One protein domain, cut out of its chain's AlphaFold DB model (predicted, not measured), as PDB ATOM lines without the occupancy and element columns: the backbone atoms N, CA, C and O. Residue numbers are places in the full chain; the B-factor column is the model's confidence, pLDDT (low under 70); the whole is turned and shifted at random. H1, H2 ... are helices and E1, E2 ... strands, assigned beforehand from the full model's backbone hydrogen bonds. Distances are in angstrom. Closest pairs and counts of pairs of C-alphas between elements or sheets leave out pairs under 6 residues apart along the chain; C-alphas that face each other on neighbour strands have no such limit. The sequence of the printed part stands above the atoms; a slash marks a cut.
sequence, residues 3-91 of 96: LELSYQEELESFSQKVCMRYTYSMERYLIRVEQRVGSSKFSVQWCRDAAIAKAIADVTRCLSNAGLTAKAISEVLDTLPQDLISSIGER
ATOM      1  N   LEU A   3     214.806 194.668 126.417       94.38
ATOM      2  CA  LEU A   3     214.479 195.891 125.685       94.38
ATOM      3  C   LEU A   3     215.701 196.810 125.697       94.38
ATOM      4  O   LEU A   3     216.292 197.026 126.755       94.38
ATOM      5  N   GLU A   4     216.065 197.360 124.543       95.69
ATOM      6  CA  GLU A   4     217.133 198.355 124.434       95.69
ATOM      7  C   GLU A   4     216.566 199.697 123.977       95.69
ATOM      8  O   GLU A   4     215.779 199.766 123.035       95.69
ATOM      9  N   LEU A   5     216.981 200.766 124.653       95.12
ATOM     10  CA  LEU A   5     216.656 202.148 124.319       95.12
ATOM     11  C   LEU A   5     217.960 202.920 124.177       95.12
ATOM     12  O   LEU A   5     218.882 202.730 124.967       95.12
ATOM     13  N   SER A   6     218.054 203.807 123.193       95.81
ATOM     14  CA  SER A   6     219.233 204.656 123.050       95.81
ATOM     15  C   SER A   6     218.869 206.085 122.718       95.81
ATOM     16  O   SER A   6     217.964 206.308 121.916       95.81
ATOM     17  N   TYR A   7     219.619 207.023 123.282       95.62
ATOM     18  CA  TYR A   7     219.502 208.447 123.004       95.62
ATOM     19  C   TYR A   7     220.888 209.063 122.789       95.62
ATOM     20  O   TYR A   7     221.904 208.483 123.184       95.62
ATOM     21  N   GLN A   8     220.919 210.213 122.118       97.19
ATOM     22  CA  GLN A   8     222.120 211.030 121.998       97.19
ATOM     23  C   GLN A   8     222.096 212.075 123.110       97.19
ATOM     24  O   GLN A   8     221.115 212.801 123.258       97.19
ATOM     25  N   GLU A   9     223.148 212.107 123.913       95.06
ATOM     26  CA  GLU A   9     223.344 213.084 124.972       95.06
ATOM     27  C   GLU A   9     224.315 214.149 124.472       95.06
ATOM     28  O   GLU A   9     225.467 213.845 124.157       95.06
ATOM     29  N   GLU A  10     223.831 215.383 124.360       95.00
ATOM     30  CA  GLU A  10     224.637 216.546 123.994       95.00
ATOM     31  C   GLU A  10     225.193 217.178 125.277       95.00
ATOM     32  O   GLU A  10     224.435 217.604 126.149       95.00
ATOM     33  N   LEU A  11     226.519 217.215 125.403       90.81
ATOM     34  CA  LEU A  11     227.241 217.904 126.471       90.81
ATOM     35  C   LEU A  11     227.936 219.135 125.879       90.81
ATOM     36  O   LEU A  11     228.114 219.236 124.667       90.81
ATOM     37  N   GLU A  12     228.372 220.070 126.726       91.44
ATOM     38  CA  GLU A  12     228.911 221.363 126.267       91.44
ATOM     39  C   GLU A  12     230.069 221.246 125.260       91.44
ATOM     40  O   GLU A  12     230.256 222.129 124.428       91.44
ATOM     41  N   SER A  13     230.861 220.171 125.333       91.44
ATOM     42  CA  SER A  13     232.079 220.004 124.527       91.44
ATOM     43  C   SER A  13     232.057 218.797 123.585       91.44
ATOM     44  O   SER A  13     232.966 218.655 122.769       91.44
ATOM     45  N   PHE A  14     231.079 217.896 123.711       90.12
ATOM     46  CA  PHE A  14     230.976 216.683 122.895       90.12
ATOM     47  C   PHE A  14     229.582 216.061 123.004       90.12
ATOM     48  O   PHE A  14     228.842 216.344 123.941       90.12
ATOM     49  N   SER A  15     229.247 215.152 122.088       93.19
ATOM     50  CA  SER A  15     228.044 214.328 122.194       93.19
ATOM     51  C   SER A  15     228.393 212.859 122.369       93.19
ATOM     52  O   SER A  15     229.401 212.364 121.858       93.19
ATOM     53  N   GLN A  16     227.565 212.147 123.126       95.12
ATOM     54  CA  GLN A  16     227.751 210.726 123.377       95.12
ATOM     55  C   GLN A  16     226.441 209.962 123.240       95.12
ATOM     56  O   GLN A  16     225.384 210.397 123.687       95.12
ATOM     57  N   LYS A  17     226.515 208.770 122.643       96.44
ATOM     58  CA  LYS A  17     225.373 207.861 122.593       96.44
ATOM     59  C   LYS A  17     225.253 207.123 123.917       96.44
ATOM     60  O   LYS A  17     226.180 206.409 124.310       96.44
ATOM     61  N   VAL A  18     224.098 207.220 124.555       96.75
ATOM     62  CA  VAL A  18     223.754 206.429 125.737       96.75
ATOM     63  C   VAL A  18     222.801 205.318 125.315       96.75
ATOM     64  O   VAL A  18     221.829 205.551 124.600       96.75
ATOM     65  N   CYS A  19     223.098 204.085 125.719       97.75
ATOM     66  CA  CYS A  19     222.261 202.916 125.475       97.75
ATOM     67  C   CYS A  19     221.892 202.261 126.804       97.75
ATOM     68  O   CYS A  19     222.775 201.887 127.575       97.75
ATOM     69  N   MET A  20     220.598 202.097 127.042       97.62
ATOM     70  CA  MET A  20     220.015 201.455 128.209       97.62
ATOM     71  C   MET A  20     219.446 200.101 127.807       97.62
ATOM     72  O   MET A  20     218.720 199.996 126.820       97.62
ATOM     73  N   ARG A  21     219.743 199.070 128.590       97.31
ATOM     74  CA  ARG A  21     219.223 197.717 128.413       97.31
ATOM     75  C   ARG A  21     218.426 197.310 129.640       97.31
ATOM     76  O   ARG A  21     218.956 197.273 130.747       97.31
ATOM     77  N   TYR A  22     217.180 196.931 129.418       96.12
ATOM     78  CA  TYR A  22     216.250 196.475 130.440       96.12
ATOM     79  C   TYR A  22     215.997 194.987 130.244       96.12
ATOM     80  O   TYR A  22     215.540 194.564 129.185       96.12
ATOM     81  N   THR A  23     216.300 194.182 131.257       94.94
ATOM     82  CA  THR A  23     216.063 192.734 131.240       94.94
ATOM     83  C   THR A  23     214.908 192.392 132.162       94.94
ATOM     84  O   THR A  23     214.909 192.775 133.332       94.94
ATOM     85  N   TYR A  24     213.950 191.637 131.634       91.38
ATOM     86  CA  TYR A  24     212.731 191.221 132.313       91.38
ATOM     87  C   TYR A  24     212.630 189.698 132.420       91.38
ATOM     88  O   TYR A  24     213.067 188.983 131.506       91.38
ATOM     89  N   SER A  25     211.994 189.225 133.494       89.38
ATOM     90  CA  SER A  25     211.605 187.823 133.681       89.38
ATOM     91  C   SER A  25     210.555 187.384 132.652       89.38
ATOM     92  O   SER A  25     210.041 188.203 131.881       89.38
ATOM     93  N   MET A  26     210.219 186.091 132.632       86.31
ATOM     94  CA  MET A  26     209.146 185.565 131.774       86.31
ATOM     95  C   MET A  26     207.779 186.151 132.167       86.31
ATOM     96  O   MET A  26     206.950 186.446 131.311       86.31
ATOM     97  N   GLU A  27     207.602 186.444 133.452       84.56
ATOM     98  CA  GLU A  27     206.432 187.080 134.066       84.56
ATOM     99  C   GLU A  27     206.446 188.616 133.928       84.56
ATOM    100  O   GLU A  27     205.608 189.308 134.508       84.56
ATOM    101  N   ARG A  28     207.378 189.161 133.133       85.06
ATOM    102  CA  ARG A  28     207.528 190.594 132.820       85.06
ATOM    103  C   ARG A  28     207.944 191.484 133.996       85.06
ATOM    104  O   ARG A  28     207.723 192.695 133.950       85.06
ATOM    105  N   TYR A  29     208.597 190.931 135.014       83.50
ATOM    106  CA  TYR A  29     209.206 191.737 136.073       83.50
ATOM    107  C   TYR A  29     210.571 192.263 135.649       83.50
ATOM    108  O   TYR A  29     211.375 191.496 135.124       83.50
ATOM    109  N   LEU A  30     210.865 193.541 135.911       89.88
ATOM    110  CA  LEU A  30     212.209 194.081 135.695       89.88
ATOM    111  C   LEU A  30     213.213 193.399 136.640       89.88
ATOM    112  O   LEU A  30     213.058 193.435 137.865       89.88
ATOM    113  N   ILE A  31     214.249 192.800 136.053       92.19
ATOM    114  CA  ILE A  31     215.339 192.106 136.751       92.19
ATOM    115  C   ILE A  31     216.592 192.979 136.785       92.19
ATOM    116  O   ILE A  31     217.273 193.045 137.807       92.19
ATOM    117  N   ARG A  32     216.931 193.639 135.673       95.44
ATOM    118  CA  ARG A  32     218.226 194.316 135.533       95.44
ATOM    119  C   ARG A  32     218.153 195.488 134.570       95.44
ATOM    120  O   ARG A  32     217.504 195.391 133.531       95.44
ATOM    121  N   VAL A  33     218.859 196.558 134.915       96.81
ATOM    122  CA  VAL A  33     219.109 197.716 134.059       96.81
ATOM    123  C   VAL A  33     220.610 197.854 133.870       96.81
ATOM    124  O   VAL A  33     221.369 197.926 134.839       96.81
ATOM    125  N   GLU A  34     221.036 197.894 132.616       98.06
ATOM    126  CA  GLU A  34     222.426 198.101 132.234       98.06
ATOM    127  C   GLU A  34     222.544 199.335 131.345       98.06
ATOM    128  O   GLU A  34     221.640 199.632 130.566       98.06
ATOM    129  N   GLN A  35     223.667 200.037 131.440       97.75
ATOM    130  CA  GLN A  35     223.949 201.233 130.659       97.75
ATOM    131  C   GLN A  35     225.289 201.100 129.959       97.75
ATOM    132  O   GLN A  35     226.275 200.659 130.541       97.75
ATOM    133  N   ARG A  36     225.329 201.531 128.706       97.12
ATOM    134  CA  ARG A  36     226.550 201.770 127.949       97.12
ATOM    135  C   ARG A  36     226.583 203.231 127.528       97.12
ATOM    136  O   ARG A  36     225.611 203.721 126.960       97.12
ATOM    137  N   VAL A  37     227.719 203.884 127.737       96.00
ATOM    138  CA  VAL A  37     227.966 205.268 127.314       96.00
ATOM    139  C   VAL A  37     229.101 205.290 126.291       96.00
ATOM    140  O   VAL A  37     230.185 204.761 126.551       96.00
ATOM    141  N   GLY A  38     228.849 205.841 125.105       93.06
ATOM    142  CA  GLY A  38     229.808 205.858 124.001       93.06
ATOM    143  C   GLY A  38     230.248 204.448 123.586       93.06
ATOM    144  O   GLY A  38     229.420 203.574 123.320       93.06
ATOM    145  N   SER A  39     231.562 204.220 123.539       91.00
ATOM    146  CA  SER A  39     232.189 202.942 123.164       91.00
ATOM    147  C   SER A  39     232.449 201.993 124.343       91.00
ATOM    148  O   SER A  39     233.063 200.941 124.159       91.00
ATOM    149  N   SER A  40     231.994 202.338 125.553       94.19
ATOM    150  CA  SER A  40     232.185 201.497 126.741       94.19
ATOM    151  C   SER A  40     231.424 200.163 126.657       94.19
ATOM    152  O   SER A  40     230.643 199.899 125.740       94.19
ATOM    153  N   LYS A  41     231.662 199.276 127.625       96.06
ATOM    154  CA  LYS A  41     230.835 198.077 127.819       96.06
ATOM    155  C   LYS A  41     229.593 198.437 128.634       96.06
ATOM    156  O   LYS A  41     229.600 199.414 129.375       96.06
ATOM    157  N   PHE A  42     228.550 197.617 128.525       96.81
ATOM    158  CA  PHE A  42     227.408 197.722 129.428       96.81
ATOM    159  C   PHE A  42     227.854 197.500 130.878       96.81
ATOM    160  O   PHE A  42     228.520 196.510 131.184       96.81
ATOM    161  N   SER A  43     227.471 198.418 131.755       97.50
ATOM    162  CA  SER A  43     227.647 198.345 133.201       97.50
ATOM    163  C   SER A  43     226.286 198.265 133.886       97.50
ATOM    164  O   SER A  43     225.296 198.817 133.404       97.50
ATOM    165  N   VAL A  44     226.214 197.558 135.012       97.12
ATOM    166  CA  VAL A  44     224.969 197.431 135.780       97.12
ATOM    167  C   VAL A  44     224.679 198.747 136.483       97.12
ATOM    168  O   VAL A  44     225.476 199.188 137.302       97.12
ATOM    169  N   GLN A  45     223.521 199.332 136.192       96.69
ATOM    170  CA  GLN A  45     223.002 200.496 136.915       96.69
ATOM    171  C   GLN A  45     222.052 200.066 138.027       96.69
ATOM    172  O   GLN A  45     222.013 200.661 139.101       96.69
ATOM    173  N   TRP A  46     221.293 198.996 137.781       95.94
ATOM    174  CA  TRP A  46     220.365 198.451 138.757       95.94
ATOM    175  C   TRP A  46     220.181 196.947 138.564       95.94
ATOM    176  O   TRP A  46     220.129 196.445 137.440       95.94
ATOM    177  N   CYS A  47     220.056 196.222 139.672       92.44
ATOM    178  CA  CYS A  47     219.780 194.792 139.693       92.44
ATOM    179  C   CYS A  47     218.797 194.490 140.822       92.44
ATOM    180  O   CYS A  47     219.002 194.933 141.954       92.44
ATOM    181  N   ARG A  48     217.754 193.720 140.514       88.69
ATOM    182  CA  ARG A  48     216.693 193.362 141.455       88.69
ATOM    183  C   ARG A  48     217.242 192.623 142.669       88.69
ATOM    184  O   ARG A  48     216.931 193.014 143.789       88.69
ATOM    185  N   ASP A  49     218.096 191.627 142.456       87.31
ATOM    186  CA  ASP A  49     218.650 190.810 143.543       87.31
ATOM    187  C   ASP A  49     219.497 191.660 144.495       87.31
ATOM    188  O   ASP A  49     219.348 191.583 145.711       87.31
ATOM    189  N   ALA A  50     220.326 192.550 143.939       88.94
ATOM    190  CA  ALA A  50     221.135 193.473 144.730       88.94
ATOM    191  C   ALA A  50     220.268 194.475 145.513       88.94
ATOM    192  O   ALA A  50     220.567 194.784 146.666       88.94
ATOM    193  N   ALA A  51     219.181 194.968 144.909       88.50
ATOM    194  CA  ALA A  51     218.249 195.878 145.566       88.50
ATOM    195  C   ALA A  51     217.495 195.199 146.722       88.50
ATOM    196  O   ALA A  51     217.382 195.782 147.799       88.50
ATOM    197  N   ILE A  52     217.029 193.960 146.525       85.75
ATOM    198  CA  ILE A  52     216.364 193.167 147.568       85.75
ATOM    199  C   ILE A  52     217.343 192.855 148.703       85.75
ATOM    200  O   ILE A  52     217.023 193.100 149.863       85.75
ATOM    201  N   ALA A  53     218.552 192.385 148.383       85.56
ATOM    202  CA  ALA A  53     219.575 192.095 149.384       85.56
ATOM    203  C   ALA A  53     219.907 193.331 150.234       85.56
ATOM    204  O   ALA A  53     220.004 193.238 151.458       85.56
ATOM    205  N   LYS A  54     220.013 194.508 149.602       88.75
ATOM    206  CA  LYS A  54     220.210 195.776 150.310       88.75
ATOM    207  C   LYS A  54     219.036 196.115 151.229       88.75
ATOM    208  O   LYS A  54     219.269 196.469 152.378       88.75
ATOM    209  N   ALA A  55     217.798 195.971 150.757       87.06
ATOM    210  CA  ALA A  55     216.615 196.236 151.573       87.06
ATOM    211  C   ALA A  55     216.550 195.319 152.807       87.06
ATOM    212  O   ALA A  55     216.297 195.793 153.912       87.06
ATOM    213  N   ILE A  56     216.847 194.025 152.643       87.06
ATOM    214  CA  ILE A  56     216.918 193.068 153.758       87.06
ATOM    215  C   ILE A  56     218.019 193.468 154.746       87.06
ATOM    216  O   ILE A  56     217.791 193.462 155.957       87.06
ATOM    217  N   ALA A  57     219.198 193.854 154.252       87.75
ATOM    218  CA  ALA A  57     220.296 194.315 155.099       87.75
ATOM    219  C   ALA A  57     219.932 195.591 155.878       87.75
ATOM    220  O   ALA A  57     220.243 195.703 157.065       87.75
ATOM    221  N   ASP A  58     219.233 196.531 155.240       90.25
ATOM    222  CA  ASP A  58     218.767 197.763 155.873       90.25
ATOM    223  C   ASP A  58     217.737 197.479 156.975       90.25
ATOM    224  O   ASP A  58     217.896 197.977 158.090       90.25
ATOM    225  N   VAL A  59     216.745 196.620 156.711       89.75
ATOM    226  CA  VAL A  59     215.765 196.178 157.720       89.75
ATOM    227  C   VAL A  59     216.464 195.483 158.887       89.75
ATOM    228  O   VAL A  59     216.236 195.846 160.041       89.75
ATOM    229  N   THR A  60     217.364 194.541 158.596       89.00
ATOM    230  CA  THR A  60     218.154 193.819 159.606       89.00
ATOM    231  C   THR A  60     218.896 194.798 160.510       89.00
ATOM    232  O   THR A  60     218.778 194.727 161.731       89.00
ATOM    233  N   ARG A  61     219.594 195.773 159.916       93.38
ATOM    234  CA  ARG A  61     220.323 196.815 160.644       93.38
ATOM    235  C   ARG A  61     219.401 197.664 161.517       93.38
ATOM    236  O   ARG A  61     219.740 197.929 162.667       93.38
ATOM    237  N   CYS A  62     218.246 198.084 161.004       93.62
ATOM    238  CA  CYS A  62     217.270 198.849 161.781       93.62
ATOM    239  C   CYS A  62     216.770 198.066 163.003       93.62
ATOM    240  O   CYS A  62     216.723 198.621 164.099       93.62
ATOM    241  N   LEU A  63     216.451 196.781 162.836       92.00
ATOM    242  CA  LEU A  63     215.985 195.930 163.933       92.00
ATOM    243  C   LEU A  63     217.095 195.649 164.955       92.00
ATOM    244  O   LEU A  63     216.847 195.715 166.159       92.00
ATOM    245  N   SER A  64     218.330 195.410 164.501       93.69
ATOM    246  CA  SER A  64     219.487 195.281 165.395       93.69
ATOM    247  C   SER A  64     219.716 196.552 166.211       93.69
ATOM    248  O   SER A  64     219.913 196.477 167.420       93.69
ATOM    249  N   ASN A  65     219.626 197.728 165.581       95.88
ATOM    250  CA  ASN A  65     219.768 199.015 166.267       95.88
ATOM    251  C   ASN A  65     218.635 199.279 167.271       95.88
ATOM    252  O   ASN A  65     218.843 199.994 168.247       95.88
ATOM    253  N   ALA A  66     217.458 198.690 167.056       94.62
ATOM    254  CA  ALA A  66     216.346 198.715 168.002       94.62
ATOM    255  C   ALA A  66     216.512 197.717 169.169       94.62
ATOM    256  O   ALA A  66     215.639 197.632 170.030       94.62
ATOM    257  N   GLY A  67     217.623 196.970 169.221       95.25
ATOM    258  CA  GLY A  67     217.952 196.054 170.314       95.25
ATOM    259  C   GLY A  67     217.355 194.652 170.175       95.25
ATOM    260  O   GLY A  67     217.386 193.885 171.138       95.25
ATOM    261  N   LEU A  68     216.816 194.290 169.005       94.44
ATOM    262  CA  LEU A  68     216.312 192.936 168.783       94.44
ATOM    263  C   LEU A  68     217.470 191.936 168.681       94.44
ATOM    264  O   LEU A  68     218.513 192.201 168.082       94.44
ATOM    265  N   THR A  69     217.257 190.744 169.240       94.38
ATOM    266  CA  THR A  69     218.214 189.638 169.124       94.38
ATOM    267  C   THR A  69     218.233 189.084 167.700       94.38
ATOM    268  O   THR A  69     217.227 189.133 166.993       94.38
ATOM    269  N   ALA A  70     219.349 188.473 167.294       89.19
ATOM    270  CA  ALA A  70     219.461 187.830 165.981       89.19
ATOM    271  C   ALA A  70     218.347 186.795 165.724       89.19
ATOM    272  O   ALA A  70     217.855 186.691 164.605       89.19
ATOM    273  N   LYS A  71     217.903 186.085 166.772       92.44
ATOM    274  CA  LYS A  71     216.791 185.132 166.689       92.44
ATOM    275  C   LYS A  71     215.466 185.829 166.362       92.44
ATOM    276  O   LYS A  71     214.799 185.428 165.419       92.44
ATOM    277  N   ALA A  72     215.128 186.896 167.087       89.88
ATOM    278  CA  ALA A  72     213.903 187.659 166.842       89.88
ATOM    279  C   ALA A  72     213.905 188.322 165.453       89.88
ATOM    280  O   ALA A  72     212.876 188.382 164.789       89.88
ATOM    281  N   ILE A  73     215.068 188.792 164.990       88.38
ATOM    282  CA  ILE A  73     215.216 189.331 163.633       88.38
ATOM    283  C   ILE A  73     214.969 188.238 162.591       88.38
ATOM    284  O   ILE A  73     214.226 188.484 161.646       88.38
ATOM    285  N   SER A  74     215.545 187.045 162.768       87.56
ATOM    286  CA  SER A  74     215.294 185.903 161.877       87.56
ATOM    287  C   SER A  74     213.809 185.573 161.810       87.56
ATOM    288  O   SER A  74     213.264 185.508 160.720       87.56
ATOM    289  N   GLU A  75     213.136 185.471 162.959       90.06
ATOM    290  CA  GLU A  75     211.697 185.187 163.023       90.06
ATOM    291  C   GLU A  75     210.870 186.237 162.262       90.06
ATOM    292  O   GLU A  75     209.940 185.883 161.543       90.06
ATOM    293  N   VAL A  76     211.228 187.525 162.352       85.31
ATOM    294  CA  VAL A  76     210.583 188.597 161.571       85.31
ATOM    295  C   VAL A  76     210.865 188.451 160.076       85.31
ATOM    296  O   VAL A  76     209.941 188.570 159.272       85.31
ATOM    297  N   LEU A  77     212.112 188.190 159.683       83.31
ATOM    298  CA  LEU A  77     212.468 188.004 158.274       83.31
ATOM    299  C   LEU A  77     211.794 186.762 157.673       83.31
ATOM    300  O   LEU A  77     211.396 186.805 156.512       83.31
ATOM    301  N   ASP A  78     211.582 185.714 158.466       83.75
ATOM    302  CA  ASP A  78     210.875 184.493 158.063       83.75
ATOM    303  C   ASP A  78     209.370 184.736 157.842       83.75
ATOM    304  O   ASP A  78     208.724 183.994 157.102       83.75
ATOM    305  N   THR A  79     208.807 185.802 158.429       81.25
ATOM    306  CA  THR A  79     207.426 186.233 158.147       81.25
ATOM    307  C   THR A  79     207.285 187.033 156.859       81.25
ATOM    308  O   THR A  79     206.155 187.290 156.433       81.25
ATOM    309  N   LEU A  80     208.395 187.448 156.230       73.81
ATOM    310  CA  LEU A  80     208.319 188.133 154.949       73.81
ATOM    311  C   LEU A  80     207.658 187.186 153.946       73.81
ATOM    312  O   LEU A  80     208.144 186.068 153.754       73.81
ATOM    313  N   PRO A  81     206.564 187.619 153.295       68.06
ATOM    314  CA  PRO A  81     205.932 186.831 152.258       68.06
ATOM    315  C   PRO A  81     206.994 186.403 151.252       68.06
ATOM    316  O   PRO A  81     207.603 187.245 150.589       68.06
ATOM    317  N   GLN A  82     207.199 185.096 151.105       62.12
ATOM    318  CA  GLN A  82     208.009 184.564 150.002       62.12
ATOM    319  C   GLN A  82     207.450 185.073 148.656       62.12
ATOM    320  O   GLN A  82     208.172 185.301 147.687       62.12
ATOM    321  N   ASP A  83     206.153 185.388 148.662       57.59
ATOM    322  CA  ASP A  83     205.361 185.871 147.546       57.59
ATOM    323  C   ASP A  83     205.389 187.402 147.387       57.59
ATOM    324  O   ASP A  83     204.758 187.912 146.459       57.59
ATOM    325  N   LEU A  84     206.107 188.167 148.230       53.22
ATOM    326  CA  LEU A  84     206.200 189.643 148.138       53.22
ATOM    327  C   LEU A  84     206.745 190.104 146.769       53.22
ATOM    328  O   LEU A  84     206.544 191.245 146.345       53.22
ATOM    329  N   ILE A  85     207.391 189.188 146.040       51.25
ATOM    330  CA  ILE A  85     207.775 189.318 144.631       51.25
ATOM    331  C   ILE A  85     206.571 189.692 143.754       51.25
ATOM    332  O   ILE A  85     206.715 190.537 142.868       51.25
ATOM    333  N   SER A  86     205.394 189.115 144.010       49.66
ATOM    334  CA  SER A  86     204.182 189.349 143.223       49.66
ATOM    335  C   SER A  86     203.545 190.717 143.504       49.66
ATOM    336  O   SER A  86     203.160 191.395 142.549       49.66
ATOM    337  N   SER A  87     203.533 191.174 144.766       50.31
ATOM    338  CA  SER A  87     202.901 192.437 145.193       50.31
ATOM    339  C   SER A  87     203.772 193.682 144.970       50.31
ATOM    340  O   SER A  87     203.276 194.705 144.501       50.31
ATOM    341  N   ILE A  88     205.091 193.609 145.199       54.56
ATOM    342  CA  ILE A  88     206.040 194.656 144.757       54.56
ATOM    343  C   ILE A  88     206.160 194.636 143.227       54.56
ATOM    344  O   ILE A  88     206.382 195.662 142.579       54.56
ATOM    345  N   GLY A  89     206.000 193.449 142.644       50.72
ATOM    346  CA  GLY A  89     206.108 193.199 141.224       50.72
ATOM    347  C   GLY A  89     205.137 194.007 140.368       50.72
ATOM    348  O   GLY A  89     205.533 194.418 139.281       50.72
ATOM    349  N   GLU A  90     203.914 194.285 140.830       53.41
ATOM    350  CA  GLU A  90     202.950 195.083 140.053       53.41
ATOM    351  C   GLU A  90     203.463 196.486 139.721       53.41
ATOM    352  O   GLU A  90     203.209 196.980 138.626       53.41
ATOM    353  N   ARG A  91     204.268 197.093 140.601       55.81
ATOM    354  CA  ARG A  91     204.862 198.423 140.376       55.81
ATOM    355  C   ARG A  91     206.108 198.402 139.484       55.81
ATOM    356  O   ARG A  91     206.627 199.458 139.141       55.81
TER     357      ARG A  91
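What this domain is: This is residues 3 to 91 of the 96 residues of an uncharacterized protein of Pseudomonas sp. GM21 (UniProt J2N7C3). What shape do these coordinates make? A twisted sheet of four strands, E1 to E4, makes one end, and the long helix H1, which follows E4 with no residue between them, reaches away from the sheet to a turn into H2, from which the chain folds back to H3. The helices make a loose hook, with H3 back near the sheet's level along the length but touching no helix. What is it made of? The printed part has 89 residues with four named strands and then three named helices, in the order E1 E2 E3 E4 H1 H2 H3; the sheet's order is E1 - E2 - E3 - E4, antiparallel throughout, and the class is mixed. The whole is extended, with a radius of gyration of the C-alphas of 18.8 A and spans of 55 by 32 by 20 A.

Where its parts are: Where are the strands? E1 is residues 3 to 10, 23.1 A long from C-alpha 3 at (214.479, 195.891, 125.685); E2 is residues 15 to 24, 29.5 A. E3 is residues 30 to 37, 21.1 A, and E4 is residues 43 to 47, 10.8 A. Where are the helices? H1 is residues 48 to 65, 25.6 A, ending at C-alpha 65 (219.768, 199.015, 166.267). H2 is residues 70 to 78, 12.1 A, and H3 is residues 84 to 91, 11.8 A, ending at C-alpha 91 (204.862, 198.423, 140.376).

How they stand to each other: How is the sheet joined? It is a meander, each strand the antiparallel neighbour of the one before, and each pair in turn is a hairpin. N 5 and O 20 are 2.9 A apart for E1 and E2, N 21 and O 34 2.8 A for E2 and E3, N 33 and O 46 2.8 A for E3 and E4, each within hydrogen-bond range. How do the helices stand? H1 only grazes the sheet, with residues 48 to 50; the closest C-alphas of E3 and H1 are those of Ile 31 and Arg 48, 5.1 A. H1 touches H2 with residues 60 to 64 alone, closest at the C-alphas of Leu 63 and Ile 73, 6.7 A, in a helical hairpin at a steep tilt of 40 degrees, opposite ways. H3 is apart from H1 and H2, and only just apart from E3, 8.3 A at the closest. Are the helix backbones complete? In H1 and H2 every O i to N i+4 pair is within hydrogen-bond range; in H3, 3 of 4 are.

The domain as a whole: How far does it reach? The two C-alphas farthest apart are those of Ser 13 and Lys 71, 56.8 A. Is anything cut or long? The printed part has no cut, and its links are tight. Where is confidence low? Residues 81 to 91 are under 70, and the mean pLDDT of H3 is 52.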